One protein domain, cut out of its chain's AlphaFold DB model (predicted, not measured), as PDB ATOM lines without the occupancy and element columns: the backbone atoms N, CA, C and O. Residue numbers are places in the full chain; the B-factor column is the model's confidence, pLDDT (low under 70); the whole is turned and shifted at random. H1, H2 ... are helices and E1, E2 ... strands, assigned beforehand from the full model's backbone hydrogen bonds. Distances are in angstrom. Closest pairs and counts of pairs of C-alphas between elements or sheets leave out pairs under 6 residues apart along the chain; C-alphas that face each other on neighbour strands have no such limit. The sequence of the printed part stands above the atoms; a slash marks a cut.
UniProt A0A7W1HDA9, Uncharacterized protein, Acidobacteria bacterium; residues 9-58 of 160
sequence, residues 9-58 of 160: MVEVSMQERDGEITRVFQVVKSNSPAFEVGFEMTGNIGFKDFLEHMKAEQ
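What this domain is: This is residues 9 to 58 of the 160 residues of an uncharacterized protein of Acidobacteria bacterium (UniProt A0A7W1HDA9). A long two-stranded hairpin, E1 and E2, makes most of a small antiparallel sheet. The short strand E3 runs beside part of E2, and one helix, H1, lies off the E3 side of the sheet without covering a face. The tip of the hairpin at Gly 19 and the last printed residue, Gln 58, mark the two ends of the longest axis. The printed part has 50 residues, with three named strands and then one named helix along the chain, E1, E2, E3, H1; the sheet order is E1, E2, E3, and the class is mixed, helices and strands. The whole is only just compact, close to loose, with a radius of gyration of the C-alphas of 11.4 A, and elongated, spanning 34 by 19 by 16 A.

How they stand to each other: E1, residues 9 to 17, and E2, residues 20 to 30, are antiparallel neighbours and a hairpin, with 156 degrees between their directions. Their C-alphas 12 and 25 face each other at 4.7 A. N 13 and O 24 are within hydrogen-bond range at 2.9 A, as are N 22 and O 15 at 2.8 A. E1 bends by 61 degrees at residue 14. E3, residues 40 to 42, is the antiparallel neighbour of E2 at 150 degrees, and these two also form a hairpin. C-alphas 26 and 40 face each other at 4.5 A, and N 25 and O 41 are within hydrogen-bond range at 2.8 A. E1, E2 and E3 form a meander, each strand the antiparallel neighbour of the one before; E1 and E3 are the edge strands and E2 is the inner one. H1, residues 47 to 57, is not on the sheet, with 2 pairs of C-alphas within 10 A, and is apart from E1 and from E2. In H1 every O i to N i+4 pair is within hydrogen-bond range.

Where its parts are: E1 begins at C-alpha 9, (173.452, 140.143, 113.438), and is 22.7 A long from first to last C-alpha. E2, the longest strand with 11 residues, measures 28.4 A and ends at C-alpha 30, (175.881, 136.580, 117.973). E3 measures 6.6 A. H1 measures 16.0 A and ends at C-alpha 57, (190.469, 138.684, 119.443).

The domain as a whole: The C-alphas of Gly 19 and Gln 58 are the two farthest apart, at 34.4 A. The printed part has no cut. The links from E1 to E2 and from E3 to H1 are tight; the link from E2 to E3, 9 residues, is short. The mean pLDDT of the printed part is 89.0, and residues 57 to 58 are under 70.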
ATOM      1  N   MET A   9     174.475 139.194 113.866       94.50
ATOM      2  CA  MET A   9     173.452 140.143 113.438       94.50
ATOM      3  C   MET A   9     173.761 141.513 114.027       94.50
ATOM      4  O   MET A   9     173.939 141.651 115.241       94.50
ATOM      5  N   VAL A  10     173.774 142.521 113.161       95.19
ATOM      6  CA  VAL A  10     174.116 143.898 113.512       95.19
ATOM      7  C   VAL A  10     172.956 144.814 113.150       95.19
ATOM      8  O   VAL A  10     172.469 144.793 112.019       95.19
ATOM      9  N   GLU A  11     172.526 145.623 114.107       95.62
ATOM     10  CA  GLU A  11     171.621 146.740 113.879       95.62
ATOM     11  C   GLU A  11     172.434 147.993 113.561       95.62
ATOM     12  O   GLU A  11     173.454 148.272 114.191       95.62
ATOM     13  N   VAL A  12     171.990 148.750 112.559       94.50
ATOM     14  CA  VAL A  12     172.691 149.949 112.101       94.50
ATOM     15  C   VAL A  12     171.804 151.161 112.315       94.50
ATOM     16  O   VAL A  12     170.730 151.260 111.724       94.50
ATOM     17  N   SER A  13     172.279 152.103 113.123       94.00
ATOM     18  CA  SER A  13     171.579 153.351 113.432       94.00
ATOM     19  C   SER A  13     172.472 154.567 113.181       94.00
ATOM     20  O   SER A  13     173.697 154.465 113.120       94.00
ATOM     21  N   MET A  14     171.856 155.735 112.996       94.75
ATOM     22  CA  MET A  14     172.549 157.024 113.033       94.75
ATOM     23  C   MET A  14     172.269 157.664 114.387       94.75
ATOM     24  O   MET A  14     171.106 157.802 114.766       94.75
ATOM     25  N   GLN A  15     173.317 158.037 115.112       91.94
ATOM     26  CA  GLN A  15     173.223 158.633 116.441       91.94
ATOM     27  C   GLN A  15     174.029 159.925 116.483       91.94
ATOM     28  O   GLN A  15     175.123 159.990 115.931       91.94
ATOM     29  N   GLU A  16     173.510 160.947 117.154       93.44
ATOM     30  CA  GLU A  16     174.295 162.130 117.493       93.44
ATOM     31  C   GLU A  16     175.164 161.803 118.714       93.44
ATOM     32  O   GLU A  16     174.643 161.491 119.787       93.44
ATOM     33  N   ARG A  17     176.487 161.822 118.540       88.38
ATOM     34  CA  ARG A  17     177.474 161.623 119.609       88.38
ATOM     35  C   ARG A  17     178.475 162.769 119.531       88.38
ATOM     36  O   ARG A  17     178.980 163.060 118.454       88.38
ATOM     37  N   ASP A  18     178.696 163.455 120.648       88.31
ATOM     38  CA  ASP A  18     179.614 164.603 120.737       88.31
ATOM     39  C   ASP A  18     179.346 165.724 119.707       88.31
ATOM     40  O   ASP A  18     180.254 166.432 119.279       88.31
ATOM     41  N   GLY A  19     178.079 165.908 119.311       88.81
ATOM     42  CA  GLY A  19     177.666 166.901 118.312       88.81
ATOM     43  C   GLY A  19     177.896 166.482 116.855       88.81
ATOM     44  O   GLY A  19     177.612 167.262 115.946       88.81
ATOM     45  N   GLU A  20     178.367 165.256 116.613       90.06
ATOM     46  CA  GLU A  20     178.533 164.680 115.281       90.06
ATOM     47  C   GLU A  20     177.538 163.538 115.041       90.06
ATOM     48  O   GLU A  20     177.299 162.675 115.890       90.06
ATOM     49  N   ILE A  21     176.957 163.506 113.841       92.69
ATOM     50  CA  ILE A  21     176.098 162.399 113.422       92.69
ATOM     51  C   ILE A  21     176.990 161.215 113.048       92.69
ATOM     52  O   ILE A  21     177.644 161.210 112.005       92.69
ATOM     53  N   THR A  22     176.974 160.186 113.886       92.88
ATOM     54  CA  THR A  22     177.811 158.994 113.767       92.88
ATOM     55  C   THR A  22     176.963 157.772 113.431       92.88
ATOM     56  O   THR A  22     175.902 157.539 114.011       92.88
ATOM     57  N   ARG A  23     177.433 156.950 112.490       93.75
ATOM     58  CA  ARG A  23     176.831 155.643 112.210       93.75
ATOM     59  C   ARG A  23     177.303 154.634 113.256       93.75
ATOM     60  O   ARG A  23     178.507 154.486 113.448       93.75
ATOM     61  N   VAL A  24     176.363 153.961 113.910       94.56
ATOM     62  CA  VAL A  24     176.611 152.984 114.975       94.56
ATOM     63  C   VAL A  24     176.132 151.614 114.513       94.56
ATOM     64  O   VAL A  24     174.991 151.462 114.076       94.56
ATOM     65  N   PHE A  25     177.023 150.636 114.603       95.81
ATOM     66  CA  PHE A  25     176.814 149.233 114.277       95.81
ATOM     67  C   PHE A  25     176.795 148.456 115.587       95.81
ATOM     68  O   PHE A  25     177.847 148.264 116.194       95.81
ATOM     69  N   GLN A  26     175.615 148.045 116.037       95.25
ATOM     70  CA  GLN A  26     175.433 147.366 117.315       95.25
ATOM     71  C   GLN A  26     175.124 145.889 117.100       95.25
ATOM     72  O   GLN A  26     174.201 145.534 116.366       95.25
ATOM     73  N   VAL A  27     175.869 145.010 117.761       95.69
ATOM     74  CA  VAL A  27     175.613 143.568 117.725       95.69
ATOM     75  C   VAL A  27     174.363 143.256 118.543       95.69
ATOM     76  O   VAL A  27     174.320 143.482 119.749       95.69
ATOM     77  N   VAL A  28     173.347 142.697 117.893       96.06
ATOM     78  CA  VAL A  28     172.047 142.366 118.511       96.06
ATOM     79  C   VAL A  28     171.830 140.860 118.671       96.06
ATOM     80  O   VAL A  28     171.015 140.425 119.481       96.06
ATOM     81  N   LYS A  29     172.580 140.042 117.928       94.06
ATOM     82  CA  LYS A  29     172.632 138.583 118.081       94.06
ATOM     83  C   LYS A  29     173.999 138.100 117.621       94.06
ATOM     84  O   LYS A  29     174.476 138.538 116.580       94.06
ATOM     85  N   SER A  30     174.608 137.182 118.360       92.44
ATOM     86  CA  SER A  30     175.881 136.580 117.973       92.44
ATOM     87  C   SER A  30     176.027 135.192 118.582       92.44
ATOM     88  O   SER A  30     175.563 134.952 119.699       92.44
ATOM     89  N   ASN A  31     176.658 134.278 117.849       87.56
ATOM     90  CA  ASN A  31     177.166 133.013 118.389       87.56
ATOM     91  C   ASN A  31     178.698 133.008 118.546       87.56
ATOM     92  O   ASN A  31     179.270 131.986 118.927       87.56
ATOM     93  N   SER A  32     179.355 134.125 118.229       84.25
ATOM     94  CA  SER A  32     180.805 134.271 118.284       84.25
ATOM     95  C   SER A  32     181.220 135.004 119.556       84.25
ATOM     96  O   SER A  32     180.690 136.085 119.820       84.25
ATOM     97  N   PRO A  33     182.206 134.485 120.311       83.81
ATOM     98  CA  PRO A  33     182.730 135.177 121.485       83.81
ATOM     99  C   PRO A  33     183.454 136.481 121.128       83.81
ATOM    100  O   PRO A  33     183.573 137.339 121.986       83.81
ATOM    101  N   ALA A  34     183.886 136.653 119.872       85.81
ATOM    102  CA  ALA A  34     184.533 137.887 119.418       85.81
ATOM    103  C   ALA A  34     183.550 139.060 119.231       85.81
ATOM    104  O   ALA A  34     183.965 140.194 119.018       85.81
ATOM    105  N   PHE A  35     182.241 138.786 119.245       90.06
ATOM    106  CA  PHE A  35     181.194 139.787 119.064       90.06
ATOM    107  C   PHE A  35     180.117 139.583 120.118       90.06
ATOM    108  O   PHE A  35     179.125 138.893 119.881       90.06
ATOM    109  N   GLU A  36     180.316 140.169 121.293       89.31
ATOM    110  CA  GLU A  36     179.312 140.137 122.352       89.31
ATOM    111  C   GLU A  36     178.072 140.954 121.963       89.31
ATOM    112  O   GLU A  36     178.155 141.971 121.274       89.31
ATOM    113  N   VAL A  37     176.893 140.517 122.410       91.94
ATOM    114  CA  VAL A  37     175.663 141.299 122.227       91.94
ATOM    115  C   VAL A  37     175.806 142.625 122.972       91.94
ATOM    116  O   VAL A  37     176.140 142.646 124.154       91.94
ATOM    117  N   GLY A  38     175.540 143.730 122.280       89.94
ATOM    118  CA  GLY A  38     175.774 145.085 122.770       89.94
ATOM    119  C   GLY A  38     177.131 145.670 122.378       89.94
ATOM    120  O   GLY A  38     177.327 146.862 122.587       89.94
ATOM    121  N   PHE A  39     178.036 144.890 121.772       91.94
ATOM    122  CA  PHE A  39     179.254 145.428 121.168       91.94
ATOM    123  C   PHE A  39     178.904 146.434 120.069       91.94
ATOM    124  O   PHE A  39     178.029 146.178 119.235       91.94
ATOM    125  N   GLU A  40     179.596 147.571 120.067       93.38
ATOM    126  CA  GLU A  40     179.371 148.658 119.123       93.38
ATOM    127  C   GLU A  40     180.636 148.972 118.329       93.38
ATOM    128  O   GLU A  40     181.728 149.092 118.882       93.38
ATOM    129  N   MET A  41     180.461 149.200 117.032       92.88
ATOM    130  CA  MET A  41     181.464 149.814 116.169       92.88
ATOM    131  C   MET A  41     180.889 151.103 115.588       92.88
ATOM    132  O   MET A  41     179.709 151.168 115.239       92.88
ATOM    133  N   THR A  42     181.708 152.143 115.477       93.00
ATOM    134  CA  THR A  42     181.268 153.463 115.014       93.00
ATOM    135  C   THR A  42     182.077 153.940 113.814       93.00
ATOM    136  O   THR A  42     183.232 153.567 113.627       93.00
ATOM    137  N   GLY A  43     181.459 154.770 112.974       88.25
ATOM    138  CA  GLY A  43     182.094 155.330 111.781       88.25
ATOM    139  C   GLY A  43     181.746 154.567 110.501       88.25
ATOM    140  O   GLY A  43     180.628 154.075 110.340       88.25
ATOM    141  N   ASN A  44     182.680 154.510 109.547       88.44
ATOM    142  CA  ASN A  44     182.456 153.883 108.241       88.44
ATOM    143  C   ASN A  44     182.847 152.397 108.250       88.44
ATOM    144  O   ASN A  44     183.817 152.002 107.609       88.44
ATOM    145  N   ILE A  45     182.099 151.601 109.014       91.38
ATOM    146  CA  ILE A  45     182.352 150.167 109.185       91.38
ATOM    147  C   ILE A  45     181.862 149.380 107.964       91.38
ATOM    148  O   ILE A  45     180.722 149.535 107.514       91.38
ATOM    149  N   GLY A  46     182.715 148.499 107.455       88.69
ATOM    150  CA  GLY A  46     182.418 147.512 106.427       88.69
ATOM    151  C   GLY A  46     182.779 146.094 106.869       88.69
ATOM    152  O   GLY A  46     183.293 145.853 107.955       88.69
ATOM    153  N   PHE A  47     182.527 145.114 105.998       86.31
ATOM    154  CA  PHE A  47     182.761 143.693 106.297       86.31
ATOM    155  C   PHE A  47     184.211 143.378 106.709       86.31
ATOM    156  O   PHE A  47     184.454 142.518 107.552       86.31
ATOM    157  N   LYS A  48     185.179 144.094 106.128       89.62
ATOM    158  CA  LYS A  48     186.603 143.914 106.420       89.62
ATOM    159  C   LYS A  48     186.931 144.198 107.891       89.62
ATOM    160  O   LYS A  48     187.722 143.456 108.464       89.62
ATOM    161  N   ASP A  49     186.300 145.199 108.495       90.06
ATOM    162  CA  ASP A  49     186.556 145.586 109.886       90.06
ATOM    163  C   ASP A  49     186.115 144.484 110.862       90.06
ATOM    164  O   ASP A  49     186.815 144.191 111.828       90.06
ATOM    165  N   PHE A  50     185.018 143.779 110.558       87.62
ATOM    166  CA  PHE A  50     184.599 142.598 111.322       87.62
ATOM    167  C   PHE A  50     185.630 141.463 111.223       87.62
ATOM    168  O   PHE A  50     185.956 140.825 112.222       87.62
ATOM    169  N   LEU A  51     186.187 141.217 110.031       86.19
ATOM    170  CA  LEU A  51     187.232 140.201 109.863       86.19
ATOM    171  C   LEU A  51     188.523 140.566 110.601       86.19
ATOM    172  O   LEU A  51     189.191 139.684 111.136       86.19
ATOM    173  N   GLU A  52     188.902 141.842 110.603       86.81
ATOM    174  CA  GLU A  52     190.076 142.322 111.335       86.81
ATOM    175  C   GLU A  52     189.877 142.207 112.849       86.81
ATOM    176  O   GLU A  52     190.770 141.702 113.529       86.81
ATOM    177  N   HIS A  53     188.691 142.554 113.359       85.62
ATOM    178  CA  HIS A  53     188.339 142.372 114.772       85.62
ATOM    179  C   HIS A  53     188.406 140.901 115.199       85.62
ATOM    180  O   HIS A  53     189.046 140.568 116.196       85.62
ATOM    181  N   MET A  54     187.852 139.988 114.392       81.44
ATOM    182  CA  MET A  54     187.946 138.547 114.659       81.44
ATOM    183  C   MET A  54     189.389 138.045 114.726       81.44
ATOM    184  O   MET A  54     189.708 137.233 115.589       81.44
ATOM    185  N   LYS A  55     190.261 138.522 113.829       77.12
ATOM    186  CA  LYS A  55     191.685 138.152 113.824       77.12
ATOM    187  C   LYS A  55     192.436 138.674 115.046       77.12
ATOM    188  O   LYS A  55     193.422 138.064 115.445       77.12
ATOM    189  N   ALA A  56     192.013 139.810 115.593       70.81
ATOM    190  CA  ALA A  56     192.642 140.408 116.763       70.81
ATOM    191  C   ALA A  56     192.244 139.685 118.060       70.81
ATOM    192  O   ALA A  56     193.107 139.423 118.896       70.81
ATOM    193  N   GLU A  57     190.964 139.337 118.222       65.75
ATOM    194  CA  GLU A  57     190.469 138.684 119.443       65.75
ATOM    195  C   GLU A  57     190.711 137.175 119.478       65.75
ATOM    196  O   GLU A  57     191.022 136.605 120.525       65.75
ATOM    197  N   GLN A  58     190.592 136.508 118.332       59.34
ATOM    198  CA  GLN A  58     190.901 135.095 118.212       59.34
ATOM    199  C   GLN A  58     192.307 134.968 117.638       59.34
ATOM    200  O   GLN A  58     192.490 134.910 116.427       59.34
TER     201      GLN A  58